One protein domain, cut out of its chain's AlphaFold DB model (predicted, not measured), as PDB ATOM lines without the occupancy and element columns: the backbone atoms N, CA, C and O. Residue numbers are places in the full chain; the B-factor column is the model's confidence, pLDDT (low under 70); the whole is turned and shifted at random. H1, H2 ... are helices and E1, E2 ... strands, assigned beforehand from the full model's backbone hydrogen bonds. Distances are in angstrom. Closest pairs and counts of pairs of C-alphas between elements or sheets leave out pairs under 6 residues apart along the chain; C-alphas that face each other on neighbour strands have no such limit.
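This is residues 3 to 97 of the 97 residues of an uncharacterized protein of viral metagenome (UniProt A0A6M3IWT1). A strongly twisted sheet of five strands has two helices, H1 and H3, packed over one face and crosswise to each other, while the third helix, H2, only grazes the sheet with its residues 51 to 56. Residues 9 to 14, in the long loop between E1 and E2, stick out from the body. The printed part has 95 residues, with three named helices and five named strands in the order E1 E2 H1 H2 E3 E4 H3 E5. The sheet is mixed, in the order E1 E2 E5 E4 E3, and the class is mixed, helices and strands. The whole is compact, with a radius of gyration of the C-alphas of 13.2 A and spans of 40 by 29 by 25 A.

In the sheet, E1 is residues 3 to 5, beginning at C-alpha 3 at (180.347, 116.763, 169.163). E2 is residues 18 to 24, 16.8 A long, and E5 is residues 90 to 96, 19.2 A long, ending at C-alpha 96 at (167.868, 118.609, 173.689). E4 is residues 64 to 68, 13.5 A long, and E3 is residues 59 to 61. H1 is residues 26 to 36, 15.3 A long; H2 is residues 45 to 56, 16.7 A, beginning at C-alpha 45 at (175.902, 93.746, 186.562); H3 is residues 71 to 80, 14.1 A.

E2 and E5 are parallel neighbours, with N 22 and O 92 2.8 A apart, within hydrogen-bond range. E5 and E4 are antiparallel, with N 93 and O 67 at 2.8 A. E1 and E2 form an antiparallel hairpin, with N 4 and O 21 at 2.8 A; E3 and E4 form another, with N 59 and O 66 at 2.9 A. E2, H1, H2 and E3 make a split strand-helix-strand unit, two strands running the same way with E5 and E4 between them in the sheet; its crossover is right-handed. H1 and H3 are on the same face, at heights over the sheet of 10.5 A and 9.8 A. They touch, closest at the C-alphas of Ile 32 and Ala 77, 6.2 A, and are only just about perpendicular, at 72 degrees. H2 and H3 are close but not clearly touching, with the C-alphas of Leu 51 and Ala 73 closest at 7.7 A. H1 and H2 are near each other. In H1, H2 and H3 every O i to N i+4 pair is within hydrogen-bond range.

The C-alphas of Gly 9 and Pro 39, the two farthest apart, are 39.7 A apart. The printed part has no cut. The link from E1 to E2 is long, with 12 residues. The mean pLDDT of the printed part is 86.4, and residues 8 to 16 are under 70.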
ATOM      1  N   LEU A   3     179.268 116.596 168.193       91.69
ATOM      2  CA  LEU A   3     180.347 116.763 169.163       91.69
ATOM      3  C   LEU A   3     180.831 118.217 169.187       91.69
ATOM      4  O   LEU A   3     181.072 118.814 168.136       91.69
ATOM      5  N   ILE A   4     181.014 118.770 170.381       90.94
ATOM      6  CA  ILE A   4     181.697 120.042 170.613       90.94
ATOM      7  C   ILE A   4     182.813 119.768 171.614       90.94
ATOM      8  O   ILE A   4     182.547 119.548 172.792       90.94
ATOM      9  N   ASN A   5     184.053 119.776 171.134       87.19
ATOM     10  CA  ASN A   5     185.229 119.735 171.995       87.19
ATOM     11  C   ASN A   5     185.420 121.114 172.632       87.19
ATOM     12  O   ASN A   5     185.260 122.134 171.958       87.19
ATOM     13  N   TYR A   6     185.741 121.146 173.918       85.81
ATOM     14  CA  TYR A   6     186.133 122.379 174.583       85.81
ATOM     15  C   TYR A   6     187.605 122.652 174.279       85.81
ATOM     16  O   TYR A   6     188.470 121.813 174.516       85.81
ATOM     17  N   ASN A   7     187.877 123.829 173.719       70.31
ATOM     18  CA  ASN A   7     189.236 124.315 173.518       70.31
ATOM     19  C   ASN A   7     189.689 124.984 174.817       70.31
ATOM     20  O   ASN A   7     189.631 126.206 174.940       70.31
ATOM     21  N   TYR A   8     190.079 124.193 175.812       60.94
ATOM     22  CA  TYR A   8     190.808 124.750 176.944       60.94
ATOM     23  C   TYR A   8     192.246 125.007 176.485       60.94
ATOM     24  O   TYR A   8     192.927 124.091 176.036       60.94
ATOM     25  N   GLY A   9     192.705 126.259 176.569       48.97
ATOM     26  CA  GLY A   9     194.108 126.633 176.331       48.97
ATOM     27  C   GLY A   9     195.074 126.125 177.411       48.97
ATOM     28  O   GLY A   9     196.260 126.423 177.361       48.97
ATOM     29  N   TYR A  10     194.568 125.363 178.383       45.66
ATOM     30  CA  TYR A  10     195.340 124.686 179.412       45.66
ATOM     31  C   TYR A  10     195.421 123.199 179.075       45.66
ATOM     32  O   TYR A  10     194.401 122.561 178.812       45.66
ATOM     33  N   ASN A  11     196.637 122.646 179.114       47.94
ATOM     34  CA  ASN A  11     196.846 121.203 179.191       47.94
ATOM     35  C   ASN A  11     195.966 120.672 180.328       47.94
ATOM     36  O   ASN A  11     196.160 121.073 181.473       47.94
ATOM     37  N   ASN A  12     194.985 119.819 180.016       48.53
ATOM     38  CA  ASN A  12     194.195 119.110 181.019       48.53
ATOM     39  C   ASN A  12     195.143 118.197 181.808       48.53
ATOM     40  O   ASN A  12     195.317 117.031 181.476       48.53
ATOM     41  N   THR A  13     195.782 118.744 182.839       47.66
ATOM     42  CA  THR A  13     196.640 118.021 183.784       47.66
ATOM     43  C   THR A  13     195.828 117.171 184.764       47.66
ATOM     44  O   THR A  13     196.406 116.450 185.568       47.66
ATOM     45  N   PHE A  14     194.493 117.222 184.683       52.28
ATOM     46  CA  PHE A  14     193.578 116.397 185.461       52.28
ATOM     47  C   PHE A  14     192.770 115.462 184.554       52.28
ATOM     48  O   PHE A  14     191.918 115.911 183.775       52.28
ATOM     49  N   ASP A  15     192.963 114.155 184.750       52.25
ATOM     50  CA  ASP A  15     192.230 113.060 184.088       52.25
ATOM     51  C   ASP A  15     190.699 113.130 184.286       52.25
ATOM     52  O   ASP A  15     189.924 112.500 183.564       52.25
ATOM     53  N   CYS A  16     190.237 113.930 185.253       60.72
ATOM     54  CA  CYS A  16     188.830 114.097 185.627       60.72
ATOM     55  C   CYS A  16     188.104 115.231 184.879       60.72
ATOM     56  O   CYS A  16     186.926 115.482 185.135       60.72
ATOM     57  N   SER A  17     188.785 115.958 183.994       72.88
ATOM     58  CA  SER A  17     188.205 117.114 183.299       72.88
ATOM     59  C   SER A  17     187.196 116.706 182.211       72.88
ATOM     60  O   SER A  17     187.323 115.666 181.563       72.88
ATOM     61  N   ILE A  18     186.162 117.532 182.000       83.06
ATOM     62  CA  ILE A  18     185.201 117.371 180.897       83.06
ATOM     63  C   ILE A  18     185.801 117.994 179.632       83.06
ATOM     64  O   ILE A  18     185.988 119.204 179.553       83.06
ATOM     65  N   HIS A  19     186.069 117.174 178.619       86.31
ATOM     66  CA  HIS A  19     186.759 117.571 177.385       86.31
ATOM     67  C   HIS A  19     185.813 118.148 176.322       86.31
ATOM     68  O   HIS A  19     186.247 118.694 175.306       86.31
ATOM     69  N   GLY A  20     184.505 118.027 176.530       89.75
ATOM     70  CA  GLY A  20     183.515 118.548 175.609       89.75
ATOM     71  C   GLY A  20     182.104 118.088 175.923       89.75
ATOM     72  O   GLY A  20     181.813 117.513 176.975       89.75
ATOM     73  N   LYS A  21     181.215 118.326 174.962       92.38
ATOM     74  CA  LYS A  21     179.831 117.864 175.005       92.38
ATOM     75  C   LYS A  21     179.395 117.185 173.714       92.38
ATOM     76  O   LYS A  21     179.767 117.605 172.619       92.38
ATOM     77  N   ILE A  22     178.555 116.170 173.852       95.69
ATOM     78  CA  ILE A  22     177.875 115.469 172.768       95.69
ATOM     79  C   ILE A  22     176.411 115.907 172.800       95.69
ATOM     80  O   ILE A  22     175.664 115.569 173.712       95.69
ATOM     81  N   ILE A  23     175.999 116.698 171.816       96.38
ATOM     82  CA  ILE A  23     174.611 117.125 171.660       96.38
ATOM     83  C   ILE A  23     173.842 116.020 170.940       96.38
ATOM     84  O   ILE A  23     174.235 115.591 169.846       96.38
ATOM     85  N   VAL A  24     172.741 115.601 171.552       96.88
ATOM     86  CA  VAL A  24     171.843 114.565 171.046       96.88
ATOM     87  C   VAL A  24     170.393 115.007 171.208       96.88
ATOM     88  O   VAL A  24     170.060 115.710 172.159       96.88
ATOM     89  N   ASN A  25     169.517 114.583 170.304       96.56
ATOM     90  CA  ASN A  25     168.073 114.709 170.520       96.56
ATOM     91  C   ASN A  25     167.525 113.521 171.343       96.56
ATOM     92  O   ASN A  25     168.242 112.560 171.639       96.56
ATOM     93  N   LYS A  26     166.236 113.553 171.699       95.06
ATOM     94  CA  LYS A  26     165.582 112.481 172.477       95.06
ATOM     95  C   LYS A  26     165.634 111.103 171.804       95.06
ATOM     96  O   LYS A  26     165.805 110.097 172.494       95.06
ATOM     97  N   VAL A  27     165.493 111.040 170.477       96.31
ATOM     98  CA  VAL A  27     165.515 109.778 169.711       96.31
ATOM     99  C   VAL A  27     166.915 109.165 169.742       96.31
ATOM    100  O   VAL A  27     167.076 107.986 170.060       96.31
ATOM    101  N   GLU A  28     167.928 109.986 169.486       97.06
ATOM    102  CA  GLU A  28     169.342 109.632 169.560       97.06
ATOM    103  C   GLU A  28     169.731 109.179 170.969       97.06
ATOM    104  O   GLU A  28     170.376 108.144 171.129       97.06
ATOM    105  N   TRP A  29     169.278 109.902 171.996       96.12
ATOM    106  CA  TRP A  29     169.514 109.532 173.389       96.12
ATOM    107  C   TRP A  29     168.904 108.172 173.729       96.12
ATOM    108  O   TRP A  29     169.588 107.298 174.262       96.12
ATOM    109  N   LYS A  30     167.644 107.933 173.346       95.81
ATOM    110  CA  LYS A  30     166.987 106.633 173.545       95.81
ATOM    111  C   LYS A  30     167.729 105.501 172.827       95.81
ATOM    112  O   LYS A  30     167.863 104.413 173.389       95.81
ATOM    113  N   ALA A  31     168.236 105.746 171.617       96.94
ATOM    114  CA  ALA A  31     169.040 104.773 170.879       96.94
ATOM    115  C   ALA A  31     170.371 104.465 171.586       96.94
ATOM    116  O   ALA A  31     170.740 103.293 171.696       96.94
ATOM    117  N   ILE A  32     171.055 105.488 172.116       95.25
ATOM    118  CA  ILE A  32     172.278 105.328 172.917       95.25
ATOM    119  C   ILE A  32     172.003 104.460 174.141       95.25
ATOM    120  O   ILE A  32     172.693 103.462 174.346       95.25
ATOM    121  N   LEU A  33     170.968 104.786 174.916       94.38
ATOM    122  CA  LEU A  33     170.627 104.024 176.114       94.38
ATOM    123  C   LEU A  33     170.278 102.571 175.781       94.38
ATOM    124  O   LEU A  33     170.796 101.656 176.418       94.38
ATOM    125  N   LYS A  34     169.466 102.336 174.740       94.94
ATOM    126  CA  LYS A  34     169.125 100.979 174.285       94.94
ATOM    127  C   LYS A  34     170.374 100.167 173.936       94.94
ATOM    128  O   LYS A  34     170.448  98.989 174.277       94.94
ATOM    129  N   TYR A  35     171.348 100.784 173.270       95.25
ATOM    130  CA  TYR A  35     172.614 100.137 172.942       95.25
ATOM    131  C   TYR A  35     173.459  99.852 174.191       95.25
ATOM    132  O   TYR A  35     173.906  98.722 174.374       95.25
ATOM    133  N   LEU A  36     173.641 100.833 175.078       92.50
ATOM    134  CA  LEU A  36     174.488 100.685 176.265       92.50
ATOM    135  C   LEU A  36     173.916  99.704 177.300       92.50
ATOM    136  O   LEU A  36     174.681  99.040 177.997       92.50
ATOM    137  N   PHE A  37     172.593  99.564 177.386       91.94
ATOM    138  CA  PHE A  37     171.951  98.572 178.254       91.94
ATOM    139  C   PHE A  37     171.853  97.171 177.640       91.94
ATOM    140  O   PHE A  37     171.442  96.237 178.337       91.94
ATOM    141  N   ASN A  38     172.250  96.990 176.377       91.00
ATOM    142  CA  ASN A  38     172.263  95.677 175.748       91.00
ATOM    143  C   ASN A  38     173.237  94.737 176.499       91.00
ATOM    144  O   ASN A  38     174.415  95.076 176.637       91.00
ATOM    145  N   PRO A  39     172.789  93.554 176.970       86.25
ATOM    146  CA  PRO A  39     173.647  92.594 177.666       86.25
ATOM    147  C   PRO A  39     174.906  92.182 176.889       86.25
ATOM    148  O   PRO A  39     175.940  91.961 177.510       86.25
ATOM    149  N   ALA A  40     174.846  92.138 175.553       84.94
ATOM    150  CA  ALA A  40     175.996  91.812 174.705       84.94
ATOM    151  C   ALA A  40     177.061  92.924 174.684       84.94
ATOM    152  O   ALA A  40     178.233  92.670 174.431       84.94
ATOM    153  N   VAL A  41     176.661  94.169 174.957       82.19
ATOM    154  CA  VAL A  41     177.562  95.330 175.045       82.19
ATOM    155  C   VAL A  41     178.101  95.477 176.466       82.19
ATOM    156  O   VAL A  41     179.223  95.945 176.679       82.19
ATOM    157  N   THR A  42     177.294  95.080 177.447       75.44
ATOM    158  CA  THR A  42     177.511  95.359 178.858       75.44
ATOM    159  C   THR A  42     177.101  94.145 179.687       75.44
ATOM    160  O   THR A  42     175.976  94.064 180.184       75.44
ATOM    161  N   SER A  43     178.011  93.181 179.815       70.75
ATOM    162  CA  SER A  43     177.745  91.894 180.468       70.75
ATOM    163  C   SER A  43     177.758  91.970 181.999       70.75
ATOM    164  O   SER A  43     177.031  91.231 182.659       70.75
ATOM    165  N   TYR A  44     178.523  92.895 182.581       75.25
ATOM    166  CA  TYR A  44     178.699  92.984 184.031       75.25
ATOM    167  C   TYR A  44     177.571  93.765 184.720       75.25
ATOM    168  O   TYR A  44     177.309  94.928 184.399       75.25
ATOM    169  N   TYR A  45     176.950  93.142 185.729       73.00
ATOM    170  CA  TYR A  45     175.902  93.746 186.562       73.00
ATOM    171  C   TYR A  45     176.332  95.090 187.161       73.00
ATOM    172  O   TYR A  45     175.598  96.073 187.052       73.00
ATOM    173  N   LEU A  46     177.556  95.152 187.704       72.81
ATOM    174  CA  LEU A  46     178.122  96.370 188.283       72.81
ATOM    175  C   LEU A  46     178.101  97.528 187.280       72.81
ATOM    176  O   LEU A  46     177.662  98.622 187.607       72.81
ATOM    177  N   TYR A  47     178.478  97.280 186.026       81.00
ATOM    178  CA  TYR A  47     178.468  98.324 185.005       81.00
ATOM    179  C   TYR A  47     177.047  98.817 184.705       81.00
ATOM    180  O   TYR A  47     176.834 100.017 184.545       81.00
ATOM    181  N   LYS A  48     176.054  97.920 184.644       83.69
ATOM    182  CA  LYS A  48     174.652  98.325 184.446       83.69
ATOM    183  C   LYS A  48     174.142  99.179 185.603       83.69
ATOM    184  O   LYS A  48     173.419 100.139 185.352       83.69
ATOM    185  N   HIS A  49     174.504  98.837 186.839       88.06
ATOM    186  CA  HIS A  49     174.151  99.627 188.018       88.06
ATOM    187  C   HIS A  49     174.770 101.025 187.947       88.06
ATOM    188  O   HIS A  49     174.064 102.026 188.021       88.06
ATOM    189  N   LEU A  50     176.074 101.081 187.681       90.12
ATOM    190  CA  LEU A  50     176.832 102.314 187.520       90.12
ATOM    191  C   LEU A  50     176.270 103.213 186.405       90.12
ATOM    192  O   LEU A  50     176.103 104.412 186.612       90.12
ATOM    193  N   LEU A  51     175.912 102.643 185.252       90.88
ATOM    194  CA  LEU A  51     175.291 103.387 184.154       90.88
ATOM    195  C   LEU A  51     173.892 103.904 184.524       90.88
ATOM    196  O   LEU A  51     173.530 105.009 184.129       90.88
ATOM    197  N   LYS A  52     173.098 103.130 185.278       91.69
ATOM    198  CA  LYS A  52     171.802 103.605 185.787       91.69
ATOM    199  C   LYS A  52     171.985 104.809 186.706       91.69
ATOM    200  O   LYS A  52     171.280 105.789 186.512       91.69
ATOM    201  N   GLU A  53     172.932 104.756 187.641       91.62
ATOM    202  CA  GLU A  53     173.245 105.895 188.518       91.62
ATOM    203  C   GLU A  53     173.685 107.137 187.736       91.62
ATOM    204  O   GLU A  53     173.281 108.251 188.059       91.62
ATOM    205  N   ASP A  54     174.494 106.962 186.689       90.88
ATOM    206  CA  ASP A  54     174.936 108.079 185.849       90.88
ATOM    207  C   ASP A  54     173.740 108.753 185.147       90.88
ATOM    208  O   ASP A  54     173.656 109.978 185.055       90.88
ATOM    209  N   ILE A  55     172.768 107.952 184.695       92.12
ATOM    210  CA  ILE A  55     171.564 108.440 184.009       92.12
ATOM    211  C   ILE A  55     170.544 109.033 184.983       92.12
ATOM    212  O   ILE A  55     169.798 109.926 184.594       92.12
ATOM    213  N   THR A  56     170.470 108.582 186.235       91.94
ATOM    214  CA  THR A  56     169.554 109.200 187.212       91.94
ATOM    215  C   THR A  56     170.031 110.584 187.648       91.94
ATOM    216  O   THR A  56     169.209 111.419 188.013       91.94
ATOM    217  N   ARG A  57     171.333 110.875 187.534       89.19
ATOM    218  CA  ARG A  57     171.951 112.178 187.847       89.19
ATOM    219  C   ARG A  57     171.828 113.206 186.710       89.19
ATOM    220  O   ARG A  57     172.743 113.997 186.477       89.19
ATOM    221  N   LEU A  58     170.713 113.198 185.980       91.25
ATOM    222  CA  LEU A  58     170.428 114.198 184.947       91.25
ATOM    223  C   LEU A  58     170.275 115.589 185.571       91.25
ATOM    224  O   LEU A  58     169.575 115.761 186.565       91.25
ATOM    225  N   ILE A  59     170.885 116.588 184.942       92.75
ATOM    226  CA  ILE A  59     170.773 117.992 185.341       92.75
ATOM    227  C   ILE A  59     169.871 118.701 184.330       92.75
ATOM    228  O   ILE A  59     170.192 118.769 183.141       92.75
ATOM    229  N   GLU A  60     168.744 119.236 184.795       94.38
ATOM    230  CA  GLU A  60     167.837 120.035 183.969       94.38
ATOM    231  C   GLU A  60     168.463 121.397 183.641       94.38
ATOM    232  O   GLU A  60     169.030 122.077 184.497       94.38
ATOM    233  N   THR A  61     168.354 121.823 182.385       93.12
ATOM    234  CA  THR A  61     168.834 123.127 181.915       93.12
ATOM    235  C   THR A  61     167.817 123.755 180.967       93.12
ATOM    236  O   THR A  61     166.989 123.069 180.371       93.12
ATOM    237  N   LYS A  62     167.948 125.062 180.702       91.69
ATOM    238  CA  LYS A  62     167.119 125.757 179.694       91.69
ATOM    239  C   LYS A  62     167.205 125.135 178.288       91.69
ATOM    240  O   LYS A  62     166.319 125.358 177.475       91.69
ATOM    241  N   LYS A  63     168.280 124.397 177.979       91.00
ATOM    242  CA  LYS A  63     168.539 123.800 176.656       91.00
ATOM    243  C   LYS A  63     168.165 122.312 176.572       91.00
ATOM    244  O   LYS A  63     168.338 121.721 175.509       91.00
ATOM    245  N   GLY A  64     167.689 121.715 177.667       94.44
ATOM    246  CA  GLY A  64     167.431 120.280 177.798       94.44
ATOM    247  C   GLY A  64     168.166 119.683 178.998       94.44
ATOM    248  O   GLY A  64     168.457 120.393 179.958       94.44
ATOM    249  N   LYS A  65     168.512 118.396 178.945       95.81
ATOM    250  CA  LYS A  65     169.111 117.673 180.080       95.81
ATOM    251  C   LYS A  65     170.589 117.390 179.856       95.81
ATOM    252  O   LYS A  65     170.965 116.888 178.797       95.81
ATOM    253  N   LEU A  66     171.420 117.680 180.848       93.81
ATOM    254  CA  LEU A  66     172.821 117.273 180.863       93.81
ATOM    255  C   LEU A  66     172.970 115.931 181.576       93.81
ATOM    256  O   LEU A  66     172.425 115.737 182.658       93.81
ATOM    257  N   CYS A  67     173.732 115.023 180.980       94.00
ATOM    258  CA  CYS A  67     174.077 113.732 181.561       94.00
ATOM    259  C   CYS A  67     175.572 113.499 181.398       94.00
ATOM    260  O   CYS A  67     176.088 113.562 180.282       94.00
ATOM    261  N   ASN A  68     176.271 113.215 182.489       90.88
ATOM    262  CA  ASN A  68     177.636 112.718 182.413       90.88
ATOM    263  C   ASN A  68     177.605 111.202 182.603       90.88
ATOM    264  O   ASN A  68     177.179 110.735 183.655       90.88
ATOM    265  N   ILE A  69     178.062 110.451 181.603       90.88
ATOM    266  CA  ILE A  69     178.266 109.004 181.726       90.88
ATOM    267  C   ILE A  69     179.762 108.711 181.656       90.88
ATOM    268  O   ILE A  69     180.507 109.376 180.929       90.88
ATOM    269  N   ARG A  70     180.211 107.697 182.398       89.00
ATOM    270  CA  ARG A  70     181.636 107.333 182.481       89.00
ATOM    271  C   ARG A  70     182.273 107.106 181.103       89.00
ATOM    272  O   ARG A  70     181.621 106.613 180.180       89.00
ATOM    273  N   VAL A  71     183.578 107.388 180.990       88.69
ATOM    274  CA  VAL A  71     184.363 107.310 179.735       88.69
ATOM    275  C   VAL A  71     184.106 106.019 178.963       88.69
ATOM    276  O   VAL A  71     183.786 106.078 177.784       88.69
ATOM    277  N   ALA A  72     184.144 104.861 179.625       89.25
ATOM    278  CA  ALA A  72     183.930 103.579 178.956       89.25
ATOM    279  C   ALA A  72     182.550 103.470 178.272       89.25
ATOM    280  O   ALA A  72     182.428 102.841 177.223       89.25
ATOM    281  N   ALA A  73     181.497 104.054 178.855       90.88
ATOM    282  CA  ALA A  73     180.162 104.079 178.249       90.88
ATOM    283  C   ALA A  73     180.102 105.084 177.097       90.88
ATOM    284  O   ALA A  73     179.555 104.784 176.032       90.88
ATOM    285  N   THR A  74     180.735 106.241 177.283       92.31
ATOM    286  CA  THR A  74     180.885 107.260 176.244       92.31
ATOM    287  C   THR A  74     181.616 106.709 175.018       92.31
ATOM    288  O   THR A  74     181.103 106.842 173.912       92.31
ATOM    289  N   GLU A  75     182.749 106.023 175.184       92.38
ATOM    290  CA  GLU A  75     183.526 105.432 174.084       92.38
ATOM    291  C   GLU A  75     182.726 104.374 173.316       92.38
ATOM    292  O   GLU A  75     182.708 104.373 172.084       92.38
ATOM    293  N   LYS A  76     181.989 103.511 174.028       93.19
ATOM    294  CA  LYS A  76     181.089 102.536 173.396       93.19
ATOM    295  C   LYS A  76     180.028 103.224 172.537       93.19
ATOM    296  O   LYS A  76     179.777 102.774 171.419       93.19
ATOM    297  N   ALA A  77     179.415 104.297 173.039       93.56
ATOM    298  CA  ALA A  77     178.433 105.069 172.282       93.56
ATOM    299  C   ALA A  77     179.080 105.766 171.073       93.56
ATOM    300  O   ALA A  77     178.597 105.627 169.952       93.56
ATOM    301  N   VAL A  78     180.207 106.452 171.268       93.81
ATOM    302  CA  VAL A  78     180.959 107.128 170.200       93.81
ATOM    303  C   VAL A  78     181.280 106.176 169.054       93.81
ATOM    304  O   VAL A  78     180.993 106.504 167.902       93.81
ATOM    305  N   ASN A  79     181.808 104.990 169.369       93.38
ATOM    306  CA  ASN A  79     182.169 103.988 168.369       93.38
ATOM    307  C   ASN A  79     180.929 103.458 167.640       93.38
ATOM    308  O   ASN A  79     180.918 103.382 166.413       93.38
ATOM    309  N   LYS A  80     179.850 103.146 168.372       95.56
ATOM    310  CA  LYS A  80     178.616 102.614 167.777       95.56
ATOM    311  C   LYS A  80     177.932 103.599 166.832       95.56
ATOM    312  O   LYS A  80     177.400 103.182 165.806       95.56
ATOM    313  N   PHE A  81     177.906 104.877 167.200       95.00
ATOM    314  CA  PHE A  81     177.205 105.928 166.458       95.00
ATOM    315  C   PHE A  81     178.137 106.754 165.559       95.00
ATOM    316  O   PHE A  81     177.708 107.764 165.007       95.00
ATOM    317  N   ASN A  82     179.393 106.320 165.395       94.06
ATOM    318  CA  ASN A  82     180.404 106.955 164.549       94.06
ATOM    319  C   ASN A  82     180.533 108.474 164.795       94.06
ATOM    320  O   ASN A  82     180.510 109.290 163.866       94.06
ATOM    321  N   ILE A  83     180.625 108.874 166.069       91.69
ATOM    322  CA  ILE A  83     180.731 110.288 166.453       91.69
ATOM    323  C   ILE A  83     182.142 110.786 166.113       91.69
ATOM    324  O   ILE A  83     183.102 110.587 166.857       91.69
ATOM    325  N   LYS A  84     182.268 111.441 164.957       90.12
ATOM    326  CA  LYS A  84     183.551 111.919 164.424       90.12
ATOM    327  C   LYS A  84     184.215 112.951 165.342       90.12
ATOM    328  O   LYS A  84     183.540 113.747 165.994       90.12
ATOM    329  N   LYS A  85     185.553 113.000 165.291       88.50
ATOM    330  CA  LYS A  85     186.418 113.958 166.017       88.50
ATOM    331  C   LYS A  85     186.391 113.820 167.548       88.50
ATOM    332  O   LYS A  85     186.817 114.745 168.245       88.50
ATOM    333  N   TYR A  86     185.898 112.692 168.059       89.06
ATOM    334  CA  TYR A  86     186.011 112.346 169.471       89.06
ATOM    335  C   TYR A  86     187.479 112.161 169.856       89.06
ATOM    336  O   TYR A  86     188.244 111.530 169.127       89.06
ATOM    337  N   LYS A  87     187.860 112.716 171.005       87.19
ATOM    338  CA  LYS A  87     189.139 112.447 171.664       87.19
ATOM    339  C   LYS A  87     188.826 111.670 172.936       87.19
ATOM    340  O   LYS A  87     187.846 111.984 173.599       87.19
ATOM    341  N   ARG A  88     189.638 110.675 173.289       86.12
ATOM    342  CA  ARG A  88     189.442 109.911 174.528       86.12
ATOM    343  C   ARG A  88     189.389 110.856 175.737       86.12
ATOM    344  O   ARG A  88     190.246 111.724 175.878       86.12
ATOM    345  N   GLY A  89     188.361 110.704 176.573       85.19
ATOM    346  CA  GLY A  89     188.143 111.542 177.756       85.19
ATOM    347  C   GLY A  89     186.685 111.591 178.209       85.19
ATOM    348  O   GLY A  89     185.814 110.930 177.629       85.19
ATOM    349  N   ASN A  90     186.412 112.387 179.247       85.56
ATOM    350  CA  ASN A  90     185.055 112.591 179.757       85.56
ATOM    351  C   ASN A  90     184.297 113.607 178.897       85.56
ATOM    352  O   ASN A  90     184.798 114.694 178.615       85.56
ATOM    353  N   TYR A  91     183.071 113.271 178.507       90.75
ATOM    354  CA  TYR A  91     182.185 114.156 177.752       90.75
ATOM    355  C   TYR A  91     180.803 114.152 178.383       90.75
ATOM    356  O   TYR A  91     180.298 113.106 178.784       90.75
ATOM    357  N   MET A  92     180.159 115.316 178.399       92.75
ATOM    358  CA  MET A  92     178.759 115.413 178.805       92.75
ATOM    359  C   MET A  92     177.834 115.238 177.608       92.75
ATOM    360  O   MET A  92     178.041 115.841 176.557       92.75
ATOM    361  N   PHE A  93     176.752 114.499 177.778       95.69
ATOM    362  CA  PHE A  93     175.643 114.486 176.840       95.69
ATOM    363  C   PHE A  93     174.704 115.650 177.143       95.69
ATOM    364  O   PHE A  93     174.300 115.841 178.286       95.69
ATOM    365  N   LEU A  94     174.349 116.422 176.116       96.75
ATOM    366  CA  LEU A  94     173.253 117.385 176.165       96.75
ATOM    367  C   LEU A  94     172.093 116.814 175.356       96.75
ATOM    368  O   LEU A  94     172.147 116.814 174.126       96.75
ATOM    369  N   VAL A  95     171.065 116.342 176.056       96.50
ATOM    370  CA  VAL A  95     169.816 115.845 175.479       96.50
ATOM    371  C   VAL A  95     168.888 117.031 175.263       96.50
ATOM    372  O   VAL A  95     168.344 117.570 176.226       96.50
ATOM    373  N   THR A  96     168.731 117.469 174.018       95.06
ATOM    374  CA  THR A  96     167.868 118.609 173.689       95.06
ATOM    375  C   THR A  96     166.392 118.247 173.845       95.06
ATOM    376  O   THR A  96     166.011 117.080 173.700       95.06
ATOM    377  N   ASN A  97     165.573 119.258 174.146       83.19
ATOM    378  CA  ASN A  97     164.116 119.118 174.227       83.19
ATOM    379  C   ASN A  97     163.486 118.669 172.908       83.19
ATOM    380  O   ASN A  97     164.061 118.973 171.840       83.19
TER     381      ASN A  97